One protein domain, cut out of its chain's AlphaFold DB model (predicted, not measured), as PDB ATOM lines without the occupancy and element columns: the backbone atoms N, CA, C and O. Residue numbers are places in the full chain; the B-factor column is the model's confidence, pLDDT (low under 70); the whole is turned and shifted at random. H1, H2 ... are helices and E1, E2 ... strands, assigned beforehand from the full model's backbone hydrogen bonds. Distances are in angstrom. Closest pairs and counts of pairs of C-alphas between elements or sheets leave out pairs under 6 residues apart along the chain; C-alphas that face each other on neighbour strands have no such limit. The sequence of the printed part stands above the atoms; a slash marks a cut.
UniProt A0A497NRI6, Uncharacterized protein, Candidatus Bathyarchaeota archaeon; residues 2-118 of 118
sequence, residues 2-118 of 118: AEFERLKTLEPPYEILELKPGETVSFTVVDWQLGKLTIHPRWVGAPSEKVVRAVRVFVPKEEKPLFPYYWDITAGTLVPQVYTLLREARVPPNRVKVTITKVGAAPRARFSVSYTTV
ATOM      1  N   ALA A   2     164.533 123.730 129.472       53.84
ATOM      2  CA  ALA A   2     164.779 122.540 130.314       53.84
ATOM      3  C   ALA A   2     163.814 121.335 130.160       53.84
ATOM      4  O   ALA A   2     164.151 120.214 130.521       53.84
ATOM      5  N   GLU A   3     162.601 121.520 129.637       62.75
ATOM      6  CA  GLU A   3     161.644 120.409 129.498       62.75
ATOM      7  C   GLU A   3     161.936 119.503 128.292       62.75
ATOM      8  O   GLU A   3     161.612 118.321 128.316       62.75
ATOM      9  N   PHE A   4     162.591 120.036 127.256       61.91
ATOM     10  CA  PHE A   4     162.888 119.287 126.034       61.91
ATOM     11  C   PHE A   4     163.953 118.207 126.243       61.91
ATOM     12  O   PHE A   4     163.842 117.112 125.699       61.91
ATOM     13  N   GLU A   5     164.967 118.504 127.051       69.06
ATOM     14  CA  GLU A   5     166.103 117.607 127.274       69.06
ATOM     15  C   GLU A   5     165.699 116.330 128.015       69.06
ATOM     16  O   GLU A   5     166.267 115.266 127.762       69.06
ATOM     17  N   ARG A   6     164.654 116.428 128.848       85.12
ATOM     18  CA  ARG A   6     164.094 115.331 129.648       85.12
ATOM     19  C   ARG A   6     163.268 114.331 128.839       85.12
ATOM     20  O   ARG A   6     162.948 113.263 129.356       85.12
ATOM     21  N   LEU A   7     162.906 114.653 127.595       89.38
ATOM     22  CA  LEU A   7     162.189 113.714 126.739       89.38
ATOM     23  C   LEU A   7     163.098 112.543 126.360       89.38
ATOM     24  O   LEU A   7     164.261 112.734 125.992       89.38
ATOM     25  N   LYS A   8     162.542 111.329 126.424       93.94
ATOM     26  CA  LYS A   8     163.221 110.120 125.953       93.94
ATOM     27  C   LYS A   8     163.451 110.211 124.447       93.94
ATOM     28  O   LYS A   8     162.607 110.731 123.714       93.94
ATOM     29  N   THR A   9     164.595 109.714 123.996       95.00
ATOM     30  CA  THR A   9     164.849 109.524 122.567       95.00
ATOM     31  C   THR A   9     163.941 108.410 122.059       95.00
ATOM     32  O   THR A   9     163.829 107.371 122.706       95.00
ATOM     33  N   LEU A  10     163.247 108.648 120.947       95.88
ATOM     34  CA  LEU A  10     162.509 107.599 120.254       95.88
ATOM     35  C   LEU A  10     163.500 106.756 119.454       95.88
ATOM     36  O   LEU A  10     164.360 107.299 118.753       95.88
ATOM     37  N   GLU A  11     163.361 105.440 119.553       94.00
ATOM     38  CA  GLU A  11     164.217 104.506 118.827       94.00
ATOM     39  C   GLU A  11     163.841 104.461 117.333       94.00
ATOM     40  O   GLU A  11     162.648 104.551 116.991       94.00
ATOM     41  N   PRO A  12     164.833 104.326 116.434       92.19
ATOM     42  CA  PRO A  12     164.587 104.076 115.020       92.19
ATOM     43  C   PRO A  12     163.916 102.699 114.796       92.19
ATOM     44  O   PRO A  12     164.002 101.824 115.660       92.19
ATOM     45  N   PRO A  13     163.268 102.465 113.637       94.38
ATOM     46  CA  PRO A  13     163.183 103.361 112.481       94.38
ATOM     47  C   PRO A  13     162.299 104.592 112.732       94.38
ATOM     48  O   PRO A  13     161.413 104.575 113.585       94.38
ATOM     49  N   TYR A  14     162.544 105.670 111.988       94.38
ATOM     50  CA  TYR A  14     161.692 106.861 112.002       94.38
ATOM     51  C   TYR A  14     160.772 106.863 110.793       94.38
ATOM     52  O   TYR A  14     161.217 106.609 109.678       94.38
ATOM     53  N   GLU A  15     159.505 107.183 111.018       95.62
ATOM     54  CA  GLU A  15     158.479 107.228 109.979       95.62
ATOM     55  C   GLU A  15     157.772 108.580 110.049       95.62
ATOM     56  O   GLU A  15     156.704 108.723 110.641       95.62
ATOM     57  N   ILE A  16     158.428 109.620 109.531       94.81
ATOM     58  CA  ILE A  16     157.954 110.998 109.680       94.81
ATOM     59  C   ILE A  16     156.672 111.194 108.872       94.81
ATOM     60  O   ILE A  16     156.649 110.959 107.666       94.81
ATOM     61  N   LEU A  17     155.618 111.699 109.521       95.06
ATOM     62  CA  LEU A  17     154.391 112.068 108.823       95.06
ATOM     63  C   LEU A  17     154.615 113.336 107.987       95.06
ATOM     64  O   LEU A  17     154.533 114.462 108.491       95.06
ATOM     65  N   GLU A  18     154.880 113.151 106.697       91.31
ATOM     66  CA  GLU A  18     155.023 114.240 105.737       91.31
ATOM     67  C   GLU A  18     153.721 114.474 104.970       91.31
ATOM     68  O   GLU A  18     153.255 113.619 104.228       91.31
ATOM     69  N   LEU A  19     153.152 115.672 105.128       93.12
ATOM     70  CA  LEU A  19     151.972 116.117 104.387       93.12
ATOM     71  C   LEU A  19     152.339 117.252 103.429       93.12
ATOM     72  O   LEU A  19     153.076 118.184 103.787       93.12
ATOM     73  N   LYS A  20     151.770 117.229 102.230       92.56
ATOM     74  CA  LYS A  20     151.785 118.328 101.260       92.56
ATOM     75  C   LYS A  20     150.765 119.407 101.654       92.56
ATOM     76  O   LYS A  20     149.812 119.129 102.380       92.56
ATOM     77  N   PRO A  21     150.949 120.671 101.234       92.31
ATOM     78  CA  PRO A  21     149.929 121.703 101.429       92.31
ATOM     79  C   PRO A  21     148.573 121.268 100.851       92.31
ATOM     80  O   PRO A  21     148.508 120.853  99.699       92.31
ATOM     81  N   GLY A  22     147.508 121.358 101.649       92.69
ATOM     82  CA  GLY A  22     146.157 120.908 101.291       92.69
ATOM     83  C   GLY A  22     145.902 119.414 101.514       92.69
ATOM     84  O   GLY A  22     144.752 118.983 101.461       92.69
ATOM     85  N   GLU A  23     146.937 118.622 101.798       96.31
ATOM     86  CA  GLU A  23     146.786 117.191 102.037       96.31
ATOM     87  C   GLU A  23     146.113 116.925 103.383       96.31
ATOM     88  O   GLU A  23     146.399 117.581 104.392       96.31
ATOM     89  N   THR A  24     145.209 115.946 103.367       96.94
ATOM     90  CA  THR A  24     144.505 115.443 104.541       96.94
ATOM     91  C   THR A  24     144.784 113.960 104.689       96.94
ATOM     92  O   THR A  24     144.666 113.213 103.723       96.94
ATOM     93  N   VAL A  25     145.114 113.538 105.905       96.94
ATOM     94  CA  VAL A  25     145.278 112.131 106.264       96.94
ATOM     95  C   VAL A  25     144.391 111.810 107.459       96.94
ATOM     96  O   VAL A  25     144.226 112.641 108.355       96.94
ATOM     97  N   SER A  26     143.842 110.600 107.481       97.38
ATOM     98  CA  SER A  26     143.071 110.087 108.609       97.38
ATOM     99  C   SER A  26     143.561 108.698 108.987       97.38
ATOM    100  O   SER A  26     143.716 107.853 108.108       97.38
ATOM    101  N   PHE A  27     143.762 108.461 110.280       97.31
ATOM    102  CA  PHE A  27     144.104 107.143 110.814       97.31
ATOM    103  C   PHE A  27     143.662 106.999 112.274       97.31
ATOM    104  O   PHE A  27     143.508 107.985 112.999       97.31
ATOM    105  N   THR A  28     143.463 105.766 112.717       98.19
ATOM    106  CA  THR A  28     143.168 105.425 114.106       98.19
ATOM    107  C   THR A  28     144.451 105.393 114.923       98.19
ATOM    108  O   THR A  28     145.416 104.733 114.550       98.19
ATOM    109  N   VAL A  29     144.453 106.077 116.063       98.25
ATOM    110  CA  VAL A  29     145.540 106.031 117.042       98.25
ATOM    111  C   VAL A  29     145.144 105.096 118.177       98.25
ATOM    112  O   VAL A  29     144.109 105.296 118.818       98.25
ATOM    113  N   VAL A  30     145.969 104.074 118.407       98.06
ATOM    114  CA  VAL A  30     145.748 103.056 119.451       98.06
ATOM    115  C   VAL A  30     146.659 103.226 120.663       98.06
ATOM    116  O   VAL A  30     146.310 102.780 121.751       98.06
ATOM    117  N   ASP A  31     147.807 103.874 120.479       98.12
ATOM    118  CA  ASP A  31     148.772 104.200 121.529       98.12
ATOM    119  C   ASP A  31     149.660 105.362 121.056       98.12
ATOM    120  O   ASP A  31     149.679 105.692 119.862       98.12
ATOM    121  N   TRP A  32     150.416 105.991 121.956       98.19
ATOM    122  CA  TRP A  32     151.360 107.044 121.588       98.19
ATOM    123  C   TRP A  32     152.541 107.190 122.548       98.19
ATOM    124  O   TRP A  32     152.497 106.821 123.718       98.19
ATOM    125  N   GLN A  33     153.614 107.798 122.045       97.81
ATOM    126  CA  GLN A  33     154.796 108.159 122.821       97.81
ATOM    127  C   GLN A  33     155.212 109.597 122.508       97.81
ATOM    128  O   GLN A  33     155.338 109.980 121.345       97.81
ATOM    129  N   LEU A  34     155.467 110.394 123.548       96.81
ATOM    130  CA  LEU A  34     156.143 111.685 123.410       96.81
ATOM    131  C   LEU A  34     157.642 111.491 123.612       96.81
ATOM    132  O   LEU A  34     158.079 110.956 124.632       96.81
ATOM    133  N   GLY A  35     158.429 111.989 122.667       96.31
ATOM    134  CA  GLY A  35     159.875 111.895 122.744       96.31
ATOM    135  C   GLY A  35     160.591 112.921 121.881       96.31
ATOM    136  O   GLY A  35     160.015 113.910 121.413       96.31
ATOM    137  N   LYS A  36     161.882 112.678 121.694       95.62
ATOM    138  CA  LYS A  36     162.745 113.440 120.795       95.62
ATOM    139  C   LYS A  36     163.348 112.524 119.740       95.62
ATOM    140  O   LYS A  36     163.585 111.348 120.002       95.62
ATOM    141  N   LEU A  37     163.602 113.079 118.565       93.44
ATOM    142  CA  LEU A  37     164.278 112.384 117.477       93.44
ATOM    143  C   LEU A  37     165.312 113.290 116.822       93.44
ATOM    144  O   LEU A  37     165.155 114.515 116.799       93.44
ATOM    145  N   THR A  38     166.372 112.675 116.313       91.50
ATOM    146  CA  THR A  38     167.423 113.360 115.563       91.50
ATOM    147  C   THR A  38     167.076 113.286 114.081       91.50
ATOM    148  O   THR A  38     166.988 112.199 113.516       91.50
ATOM    149  N   ILE A  39     166.849 114.440 113.453       87.94
ATOM    150  CA  ILE A  39     166.684 114.550 111.999       87.94
ATOM    151  C   ILE A  39     167.960 115.082 111.355       87.94
ATOM    152  O   ILE A  39     168.701 115.850 111.967       87.94
ATOM    153  N   HIS A  40     168.145 114.740 110.082       87.62
ATOM    154  CA  HIS A  40     169.214 115.249 109.223       87.62
ATOM    155  C   HIS A  40     168.593 116.092 108.100       87.62
ATOM    156  O   HIS A  40     168.209 115.549 107.057       87.62
ATOM    157  N   PRO A  41     168.393 117.407 108.312       82.88
ATOM    158  CA  PRO A  41     167.785 118.264 107.305       82.88
ATOM    159  C   PRO A  41     168.692 118.372 106.072       82.88
ATOM    160  O   PRO A  41     169.904 118.498 106.198       82.88
ATOM    161  N   ARG A  42     168.104 118.359 104.872       82.94
ATOM    162  CA  ARG A  42     168.853 118.331 103.599       82.94
ATOM    163  C   ARG A  42     168.930 119.681 102.867       82.94
ATOM    164  O   ARG A  42     169.245 119.712 101.684       82.94
ATOM    165  N   TRP A  43     168.594 120.794 103.523       79.75
ATOM    166  CA  TRP A  43     168.595 122.126 102.899       79.75
ATOM    167  C   TRP A  43     169.958 122.831 103.033       79.75
ATOM    168  O   TRP A  43     170.734 122.545 103.942       79.75
ATOM    169  N   VAL A  44     170.265 123.750 102.110       82.00
ATOM    170  CA  VAL A  44     171.568 124.441 102.036       82.00
ATOM    171  C   VAL A  44     171.797 125.311 103.275       82.00
ATOM    172  O   VAL A  44     171.029 126.234 103.528       82.00
ATOM    173  N   GLY A  45     172.865 125.037 104.030       83.00
ATOM    174  CA  GLY A  45     173.175 125.736 105.284       83.00
ATOM    175  C   GLY A  45     172.507 125.138 106.526       83.00
ATOM    176  O   GLY A  45     172.594 125.727 107.604       83.00
ATOM    177  N   ALA A  46     171.846 123.982 106.399       81.62
ATOM    178  CA  ALA A  46     171.330 123.249 107.546       81.62
ATOM    179  C   ALA A  46     172.460 122.747 108.457       81.62
ATOM    180  O   ALA A  46     173.512 122.346 107.955       81.62
ATOM    181  N   PRO A  47     172.236 122.682 109.782       81.19
ATOM    182  CA  PRO A  47     173.098 121.886 110.645       81.19
ATOM    183  C   PRO A  47     173.045 120.410 110.219       81.19
ATOM    184  O   PRO A  47     172.008 119.936 109.746       81.19
ATOM    185  N   SER A  48     174.150 119.685 110.417       85.50
ATOM    186  CA  SER A  48     174.281 118.257 110.079       85.50
ATOM    187  C   SER A  48     173.221 117.385 110.752       85.50
ATOM    188  O   SER A  48     172.781 116.378 110.197       85.50
ATOM    189  N   GLU A  49     172.792 117.794 111.941       90.06
ATOM    190  CA  GLU A  49     171.743 117.157 112.712       90.06
ATOM    191  C   GLU A  49     170.938 118.189 113.499       90.06
ATOM    192  O   GLU A  49     171.410 119.275 113.848       90.06
ATOM    193  N   LYS A  50     169.685 117.848 113.780       89.25
ATOM    194  CA  LYS A  50     168.816 118.634 114.646       89.25
ATOM    195  C   LYS A  50     167.947 117.706 115.473       89.25
ATOM    196  O   LYS A  50     167.241 116.864 114.929       89.25
ATOM    197  N   VAL A  51     167.924 117.926 116.781       91.12
ATOM    198  CA  VAL A  51     166.990 117.236 117.673       91.12
ATOM    199  C   VAL A  51     165.649 117.972 117.654       91.12
ATOM    200  O   VAL A  51     165.590 119.187 117.861       91.12
ATOM    201  N   VAL A  52     164.559 117.249 117.406       92.44
ATOM    202  CA  VAL A  52     163.191 117.792 117.381       92.44
ATOM    203  C   VAL A  52     162.261 116.999 118.295       92.44
ATOM    204  O   VAL A  52     162.512 115.837 118.604       92.44
ATOM    205  N   ARG A  53     161.182 117.645 118.753       95.06
ATOM    206  CA  ARG A  53     160.094 116.974 119.483       95.06
ATOM    207  C   ARG A  53     159.287 116.130 118.515       95.06
ATOM    208  O   ARG A  53     159.048 116.569 117.390       95.06
ATOM    209  N   ALA A  54     158.817 114.990 118.992       96.88
ATOM    210  CA  ALA A  54     157.944 114.132 118.223       96.88
ATOM    211  C   ALA A  54     156.866 113.482 119.081       96.88
ATOM    212  O   ALA A  54     157.102 113.133 120.240       96.88
ATOM    213  N   VAL A  55     155.696 113.303 118.475       97.94
ATOM    214  CA  VAL A  55     154.670 112.383 118.967       97.94
ATOM    215  C   VAL A  55     154.649 111.195 118.019       97.94
ATOM    216  O   VAL A  55     154.282 111.350 116.854       97.94
ATOM    217  N   ARG A  56     155.051 110.025 118.513       98.31
ATOM    218  CA  ARG A  56     154.868 108.757 117.811       98.31
ATOM    219  C   ARG A  56     153.457 108.268 118.079       98.31
ATOM    220  O   ARG A  56     153.101 108.090 119.239       98.31
ATOM    221  N   VAL A  57     152.669 108.070 117.033       98.31
ATOM    222  CA  VAL A  57     151.296 107.559 117.118       98.31
ATOM    223  C   VAL A  57     151.241 106.170 116.507       98.31
ATOM    224  O   VAL A  57     151.567 105.997 115.335       98.31
ATOM    225  N   PHE A  58     150.866 105.173 117.305       98.25
ATOM    226  CA  PHE A  58     150.716 103.797 116.842       98.25
ATOM    227  C   PHE A  58     149.369 103.635 116.155       98.25
ATOM    228  O   PHE A  58     148.345 104.099 116.667       98.25
ATOM    229  N   VAL A  59     149.382 102.968 115.005       97.75
ATOM    230  CA  VAL A  59     148.208 102.773 114.151       97.75
ATOM    231  C   VAL A  59     147.956 101.280 113.922       97.75
ATOM    232  O   VAL A  59     148.908 100.495 113.938       97.75
ATOM    233  N   PRO A  60     146.699 100.852 113.703       96.94
ATOM    234  CA  PRO A  60     146.404  99.478 113.317       96.94
ATOM    235  C   PRO A  60     147.110  99.100 112.006       96.94
ATOM    236  O   PRO A  60     147.208  99.908 111.076       96.94
ATOM    237  N   LYS A  61     147.581  97.852 111.910       95.44
ATOM    238  CA  LYS A  61     148.274  97.330 110.717       95.44
ATOM    239  C   LYS A  61     147.382  97.381 109.472       95.44
ATOM    240  O   LYS A  61     147.880  97.495 108.358       95.44
ATOM    241  N   GLU A  62     146.072  97.307 109.664       95.25
ATOM    242  CA  GLU A  62     145.063  97.356 108.609       95.25
ATOM    243  C   GLU A  62     145.024  98.730 107.922       95.25
ATOM    244  O   GLU A  62     144.725  98.812 106.734       95.25
ATOM    245  N   GLU A  63     145.370  99.800 108.645       94.31
ATOM    246  CA  GLU A  63     145.396 101.172 108.123       94.31
ATOM    247  C   GLU A  63     146.784 101.586 107.611       94.31
ATOM    248  O   GLU A  63     146.892 102.416 106.709       94.31
ATOM    249  N   LYS A  64     147.854 100.983 108.148       94.44
ATOM    250  CA  LYS A  64     149.229 101.134 107.650       94.44
ATOM    251  C   LYS A  64     149.855  99.751 107.425       94.44
ATOM    252  O   LYS A  64     150.528  99.236 108.316       94.44
ATOM    253  N   PRO A  65     149.687  99.142 106.236       87.31
ATOM    254  CA  PRO A  65     150.137  97.767 105.995       87.31
ATOM    255  C   PRO A  65     151.664  97.617 105.992       87.31
ATOM    256  O   PRO A  65     152.182  96.529 106.258       87.31
ATOM    257  N   LEU A  66     152.394  98.703 105.721       92.94
ATOM    258  CA  LEU A  66     153.854  98.718 105.671       92.94
ATOM    259  C   LEU A  66     154.448  99.088 107.035       92.94
ATOM    260  O   LEU A  66     154.145 100.150 107.583       92.94
ATOM    261  N   PHE A  67     155.322  98.222 107.551       92.31
ATOM    262  CA  PHE A  67     156.091  98.469 108.773       92.31
ATOM    263  C   PHE A  67     156.997  99.709 108.607       92.31
ATOM    264  O   PHE A  67     157.584  99.862 107.534       92.31
ATOM    265  N   PRO A  68     157.159 100.560 109.641       95.62
ATOM    266  CA  PRO A  68     156.621 100.439 111.004       95.62
ATOM    267  C   PRO A  68     155.148 100.844 111.152       95.62
ATOM    268  O   PRO A  68     154.672 101.715 110.439       95.62
ATOM    269  N   TYR A  69     154.424 100.259 112.112       97.25
ATOM    270  CA  TYR A  69     152.991 100.529 112.356       97.25
ATOM    271  C   TYR A  69     152.751 101.761 113.243       97.25
ATOM    272  O   TYR A  69     151.974 101.743 114.198       97.25
ATOM    273  N   TYR A  70     153.465 102.840 112.946       97.75
ATOM    274  CA  TYR A  70     153.304 104.131 113.593       97.75
ATOM    275  C   TYR A  70     153.669 105.261 112.635       97.75
ATOM    276  O   TYR A  70     154.319 105.038 111.614       97.75
ATOM    277  N   TRP A  71     153.283 106.475 113.011       97.81
ATOM    278  CA  TRP A  71     153.759 107.715 112.409       97.81
ATOM    279  C   TRP A  71     154.482 108.560 113.458       97.81
ATOM    280  O   TRP A  71     154.029 108.667 114.595       97.81
ATOM    281  N   ASP A  72     155.580 109.198 113.069       97.81
ATOM    282  CA  ASP A  72     156.335 110.165 113.859       97.81
ATOM    283  C   ASP A  72     155.947 111.586 113.436       97.81
ATOM    284  O   ASP A  72     156.324 112.096 112.379       97.81
ATOM    285  N   ILE A  73     155.176 112.261 114.279       97.00
ATOM    286  CA  ILE A  73     154.713 113.623 114.026       97.00
ATOM    287  C   ILE A  73     155.740 114.597 114.590       97.00
ATOM    288  O   ILE A  73     155.906 114.675 115.804       97.00
ATOM    289  N   THR A  74     156.406 115.362 113.722       94.94
ATOM    290  CA  THR A  74     157.550 116.225 114.094       94.94
ATOM    291  C   THR A  74     157.307 117.719 113.884       94.94
ATOM    292  O   THR A  74     158.076 118.561 114.357       94.94
ATOM    293  N   ALA A  75     156.237 118.086 113.172       92.38
ATOM    294  CA  ALA A  75     155.947 119.479 112.858       92.38
ATOM    295  C   ALA A  75     155.638 120.277 114.137       92.38
ATOM    296  O   ALA A  75     154.708 119.960 114.878       92.38
ATOM    297  N   GLY A  76     156.399 121.351 114.381       90.06
ATOM    298  CA  GLY A  76     156.378 122.071 115.660       90.06
ATOM    299  C   GLY A  76     155.020 122.664 116.055       90.06
ATOM    300  O   GLY A  76     154.734 122.781 117.241       90.06
ATOM    301  N   THR A  77     154.167 123.002 115.084       91.44
ATOM    302  CA  THR A  77     152.793 123.476 115.330       91.44
ATOM    303  C   THR A  77     151.776 122.343 115.474       91.44
ATOM    304  O   THR A  77     150.709 122.581 116.029       91.44
ATOM    305  N   LEU A  78     152.084 121.132 114.999       94.62
ATOM    306  CA  LEU A  78     151.196 119.965 115.042       94.62
ATOM    307  C   LEU A  78     151.418 119.114 116.298       94.62
ATOM    308  O   LEU A  78     150.454 118.682 116.920       94.62
ATOM    309  N   VAL A  79     152.678 118.934 116.708       95.62
ATOM    310  CA  VAL A  79     153.078 118.196 117.920       95.62
ATOM    311  C   VAL A  79     152.245 118.567 119.158       95.62
ATOM    312  O   VAL A  79     151.667 117.658 119.751       95.62
ATOM    313  N   PRO A  80     152.125 119.851 119.564       94.75
ATOM    314  CA  PRO A  80     151.342 120.202 120.749       94.75
ATOM    315  C   PRO A  80     149.842 119.927 120.575       94.75
ATOM    316  O   PRO A  80     149.196 119.546 121.543       94.75
ATOM    317  N   GLN A  81     149.294 120.074 119.362       95.62
ATOM    318  CA  GLN A  81     147.876 119.807 119.095       95.62
ATOM    319  C   GLN A  81     147.554 118.321 119.261       95.62
ATOM    320  O   GLN A  81     146.634 117.968 119.992       95.62
ATOM    321  N   VAL A  82     148.351 117.450 118.636       97.12
ATOM    322  CA  VAL A  82     148.161 115.995 118.718       97.12
ATOM    323  C   VAL A  82     148.411 115.493 120.138       97.12
ATOM    324  O   VAL A  82     147.635 114.691 120.646       97.12
ATOM    325  N   TYR A  83     149.446 115.997 120.814       96.31
ATOM    326  CA  TYR A  83     149.724 115.638 122.205       96.31
ATOM    327  C   TYR A  83     148.554 115.967 123.143       96.31
ATOM    328  O   TYR A  83     148.133 115.110 123.920       96.31
ATOM    329  N   THR A  84     148.013 117.188 123.069       95.88
ATOM    330  CA  THR A  84     146.860 117.592 123.888       95.88
ATOM    331  C   THR A  84     145.637 116.737 123.573       95.88
ATOM    332  O   THR A  84     145.036 116.181 124.489       95.88
ATOM    333  N   LEU A  85     145.339 116.549 122.285       96.06
ATOM    334  CA  LEU A  85     144.210 115.750 121.815       96.06
ATOM    335  C   LEU A  85     144.251 114.319 122.358       96.06
ATOM    336  O   LEU A  85     143.267 113.847 122.917       96.06
ATOM    337  N   LEU A  86     145.387 113.628 122.235       97.00
ATOM    338  CA  LEU A  86     145.514 112.234 122.673       97.00
ATOM    339  C   LEU A  86     145.377 112.086 124.194       97.00
ATOM    340  O   LEU A  86     144.810 111.102 124.673       97.00
ATOM    341  N   ARG A  87     145.848 113.081 124.958       96.31
ATOM    342  CA  ARG A  87     145.676 113.122 126.417       96.31
ATOM    343  C   ARG A  87     144.227 113.361 126.824       96.31
ATOM    344  O   ARG A  87     143.745 112.678 127.723       96.31
ATOM    345  N   GLU A  88     143.543 114.298 126.177       95.44
ATOM    346  CA  GLU A  88     142.124 114.584 126.432       95.44
ATOM    347  C   GLU A  88     141.237 113.394 126.062       95.44
ATOM    348  O   GLU A  88     140.363 113.006 126.837       95.44
ATOM    349  N   ALA A  89     141.537 112.746 124.935       95.62
ATOM    350  CA  ALA A  89     140.874 111.528 124.491       95.62
ATOM    351  C   ALA A  89     141.177 110.297 125.363       95.62
ATOM    352  O   ALA A  89     140.506 109.277 125.211       95.62
ATOM    353  N   ARG A  90     142.157 110.369 126.278       96.00
ATOM    354  CA  ARG A  90     142.620 109.255 127.128       96.00
ATOM    355  C   ARG A  90     143.017 108.017 126.318       96.00
ATOM    356  O   ARG A  90     142.560 106.907 126.589       96.00
ATOM    357  N   VAL A  91     143.844 108.223 125.299       96.25
ATOM    358  CA  VAL A  91     144.462 107.136 124.531       96.25
ATOM    359  C   VAL A  91     145.789 106.782 125.200       96.25
ATOM    360  O   VAL A  91     146.587 107.697 125.409       96.25
ATOM    361  N   PRO A  92     146.076 105.511 125.514       93.00
ATOM    362  CA  PRO A  92     145.138 104.404 125.772       93.00
ATOM    363  C   PRO A  92     144.365 104.588 127.109       93.00
ATOM    364  O   PRO A  92     144.789 105.396 127.943       93.00
ATOM    365  N   PRO A  93     143.248 103.860 127.366       93.88
ATOM    366  CA  PRO A  93     142.718 102.701 126.629       93.88
ATOM    367  C   PRO A  93     141.787 103.042 125.458       93.88
ATOM    368  O   PRO A  93     141.424 102.143 124.700       93.88
ATOM    369  N   ASN A  94     141.387 104.306 125.304       96.06
ATOM    370  CA  ASN A  94     140.509 104.699 124.208       96.06
ATOM    371  C   ASN A  94     141.254 104.666 122.872       96.06
ATOM    372  O   ASN A  94     142.479 104.777 122.820       96.06
ATOM    373  N   ARG A  95     140.493 104.567 121.783       97.06
ATOM    374  CA  ARG A  95     140.991 104.717 120.415       97.06
ATOM    375  C   ARG A  95     140.297 105.898 119.771       97.06
ATOM    376  O   ARG A  95     139.110 106.135 119.998       97.06
ATOM    377  N   VAL A  96     141.041 106.644 118.970       97.56
ATOM    378  CA  VAL A  96     140.490 107.797 118.255       97.56
ATOM    379  C   VAL A  96     140.939 107.791 116.813       97.56
ATOM    380  O   VAL A  96     142.110 107.563 116.519       97.56
ATOM    381  N   LYS A  97     140.010 108.084 115.910       97.88
ATOM    382  CA  LYS A  97     140.325 108.359 114.515       97.88
ATOM    383  C   LYS A  97     140.718 109.820 114.398       97.88
ATOM    384  O   LYS A  97     139.868 110.700 114.512       97.88
ATOM    385  N   VAL A  98     142.007 110.071 114.202       97.38
ATOM    386  CA  VAL A  98     142.567 111.413 114.046       97.38
ATOM    387  C   VAL A  98     142.557 111.775 112.569       97.38
ATOM    388  O   VAL A  98     142.937 110.964 111.728       97.38
ATOM    389  N   THR A  99     142.135 112.996 112.254       97.75
ATOM    390  CA  THR A  99     142.228 113.577 110.912       97.75
ATOM    391  C   THR A  99     143.078 114.836 110.968       97.75
ATOM    392  O   THR A  99     142.824 115.728 111.777       97.75
ATOM    393  N   ILE A 100     144.107 114.898 110.123       97.44
ATOM    394  CA  ILE A 100     145.067 115.999 110.062       97.44
ATOM    395  C   ILE A 100     145.059 116.556 108.647       97.44
ATOM    396  O   ILE A 100     145.357 115.835 107.697       97.44
ATOM    397  N   THR A 101     144.797 117.852 108.519       96.62
ATOM    398  CA  THR A 101     144.899 118.585 107.254       96.62
ATOM    399  C   THR A 101     145.980 119.646 107.362       96.62
ATOM    400  O   THR A 101     145.959 120.472 108.280       96.62
ATOM    401  N   LYS A 102     146.916 119.680 106.410       94.75
ATOM    402  CA  LYS A 102     147.934 120.734 106.345       94.75
ATOM    403  C   LYS A 102     147.414 121.939 105.567       94.75
ATOM    404  O   LYS A 102     147.094 121.841 104.387       94.75
ATOM    405  N   VAL A 103     147.393 123.104 106.207       91.81
ATOM    406  CA  VAL A 103     146.926 124.367 105.622       91.81
ATOM    407  C   VAL A 103     148.121 125.281 105.344       91.81
ATOM    408  O   VAL A 103     148.828 125.709 106.260       91.81
ATOM    409  N   GLY A 104     148.338 125.598 104.065       85.56
ATOM    410  CA  GLY A 104     149.433 126.455 103.603       85.56
ATOM    411  C   GLY A 104     150.796 125.756 103.493       85.56
ATOM    412  O   GLY A 104     150.939 124.552 103.712       85.56
ATOM    413  N   ALA A 105     151.817 126.533 103.124       80.12
ATOM    414  CA  ALA A 105     153.189 126.066 102.926       80.12
ATOM    415  C   ALA A 105     154.119 126.490 104.075       80.12
ATOM    416  O   ALA A 105     153.862 127.454 104.802       80.12
ATOM    417  N   ALA A 106     155.221 125.757 104.251       71.81
ATOM    418  CA  ALA A 106     156.273 126.148 105.187       71.81
ATOM    419  C   ALA A 106     156.838 127.539 104.812       71.81
ATOM    420  O   ALA A 106     156.876 127.863 103.626       71.81
ATOM    421  N   PRO A 107     157.269 128.376 105.781       74.75
ATOM    422  CA  PRO A 107     157.354 128.138 107.229       74.75
ATOM    423  C   PRO A 107     156.070 128.476 108.009       74.75
ATOM    424  O   PRO A 107     156.015 128.262 109.216       74.75
ATOM    425  N   ARG A 108     155.032 129.006 107.346       82.75
ATOM    426  CA  ARG A 108     153.776 129.445 107.987       82.75
ATOM    427  C   ARG A 108     152.678 128.375 107.985       82.75
ATOM    428  O   ARG A 108     151.539 128.684 108.325       82.75
ATOM    429  N   ALA A 109     153.015 127.139 107.616       85.00
ATOM    430  CA  ALA A 109     152.074 126.029 107.568       85.00
ATOM    431  C   ALA A 109     151.382 125.837 108.925       85.00
ATOM    432  O   ALA A 109     152.021 125.741 109.981       85.00
ATOM    433  N   ARG A 110     150.056 125.774 108.876       91.31
ATOM    434  CA  ARG A 110     149.197 125.413 110.000       91.31
ATOM    435  C   ARG A 110     148.599 124.040 109.749       91.31
ATOM    436  O   ARG A 110     148.697 123.492 108.655       91.31
ATOM    437  N   PHE A 111     148.002 123.488 110.790       93.81
ATOM    438  CA  PHE A 111     147.341 122.199 110.725       93.81
ATOM    439  C   PHE A 111     145.960 122.345 111.335       93.81
ATOM    440  O   PHE A 111     145.831 122.970 112.388       93.81
ATOM    441  N   SER A 112     144.966 121.794 110.651       93.75
ATOM    442  CA  SER A 112     143.666 121.500 111.236       93.75
ATOM    443  C   SER A 112     143.719 120.071 111.755       93.75
ATOM    444  O   SER A 112     144.166 119.179 111.028       93.75
ATOM    445  N   VAL A 113     143.318 119.862 113.006       95.25
ATOM    446  CA  VAL A 113     143.306 118.546 113.646       95.25
ATOM    447  C   VAL A 113     141.932 118.321 114.255       95.25
ATOM    448  O   VAL A 113     141.445 119.156 115.014       95.25
ATOM    449  N   SER A 114     141.318 117.189 113.936       95.12
ATOM    450  CA  SER A 114     140.069 116.738 114.545       95.12
ATOM    451  C   SER A 114     140.166 115.265 114.926       95.12
ATOM    452  O   SER A 114     141.021 114.533 114.416       95.12
ATOM    453  N   TYR A 115     139.305 114.827 115.844       95.44
ATOM    454  CA  TYR A 115     139.190 113.418 116.191       95.44
ATOM    455  C   TYR A 115     137.753 113.000 116.456       95.44
ATOM    456  O   TYR A 115     136.924 113.809 116.872       95.44
ATOM    457  N   THR A 116     137.512 111.707 116.268       94.94
ATOM    458  CA  THR A 116     136.286 111.026 116.685       94.94
ATOM    459  C   THR A 116     136.673 109.769 117.452       94.94
ATOM    460  O   THR A 116     137.601 109.062 117.053       94.94
ATOM    461  N   THR A 117     135.987 109.492 118.558       90.06
ATOM    462  CA  THR A 117     136.152 108.240 119.310       90.06
ATOM    463  C   THR A 117     135.690 107.051 118.465       90.06
ATOM    464  O   THR A 117     134.699 107.171 117.741       90.06
ATOM    465  N   VAL A 118     136.423 105.938 118.539       84.69
ATOM    466  CA  VAL A 118     136.133 104.679 117.823       84.69
ATOM    467  C   VAL A 118     135.675 103.612 118.802       84.69
ATOM    468  O   VAL A 118     136.284 103.537 119.894       84.69
TER     469      VAL A 118
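What this domain is: This is residues 2 to 118 of the 118 residues of an uncharacterized protein of Candidatus Bathyarchaeota archaeon (UniProt A0A497NRI6). Two small, strongly twisted sheets of three strands each, E1 E5 E6 and E2 E3 E4, meet at a corner, and helix H2 packs on both of them, in the angle between. A long stretch with no named element, residues 6 to 23, leads from the short helix H1, which only grazes the sheet E2 E3 E4, to E1. The printed part has 117 residues with two named helices and six named strands, in the order H1 E1 E2 E3 E4 H2 E5 E6, and both sheets are antiparallel, in the orders E1 E5 E6 and E2 E3 E4. The class is mixed, helices and strands, with 58 residues, under half, in named elements. The whole is compact, with a radius of gyration of the C-alphas of 14.2 A and spans of 44 by 32 by 30 A.

Where its parts are: H1, residues 2 to 5, begins at C-alpha 2, (164.779, 122.540, 130.314), and is 5.9 A long. E1 is residues 24 to 29, 15.7 A. E2, residues 31 to 39, 22.8 A, bends by 64 degrees at residue 35. E3, residues 50 to 58, 23.5 A, bends by 55 degrees at residue 53. E4, residues 70 to 73, is 9.6 A long. H2, residues 79 to 88, 14.3 A, begins at (153.078, 118.196, 117.920). E5 is residues 96 to 103, 21.8 A. E6, residues 110 to 117, 23.5 A, ends at C-alpha 117, (136.152, 108.240, 119.310).

How they stand to each other: E2, E3 and E4 form a meander, each strand the antiparallel neighbour of the one before; N 35 and O 54 are 3.0 A apart, and N 57 and O 71 2.9 A, within hydrogen-bond range. H2 is on one face of this sheet, two layers, at a height over the sheet of 9.5 A. It runs along the strands, over E2 and E3, at 13 degrees to E2 on the local plane; the closest C-alphas of H2 and E3 are those of Val 55 and Val 79, 6.1 A apart. H2 is also on the sheet E1 E5 E6, at a height over the sheet of 9.1 A, and its closest C-alphas with E6 are Gln 81 and Val 113, 7.2 A. In that sheet N 98 and O 27 are 2.8 A apart, and across the hairpin E5 and E6 N 99 and O 114 are 2.9 A apart. E1 and E2 meet only through their link. E2 and E6 are apart. In H2 every O i to N i+4 pair is within hydrogen-bond range; H1 is too short for such a pair.

The domain as a whole: The two C-alphas farthest apart are those of Gly 45 and Val 118, 44.4 A. The printed part has no cut. The links H1 to E1 and E3 to E4 are long. The mean pLDDT of the printed part is 92.0; residues 2 to 5 are under 70.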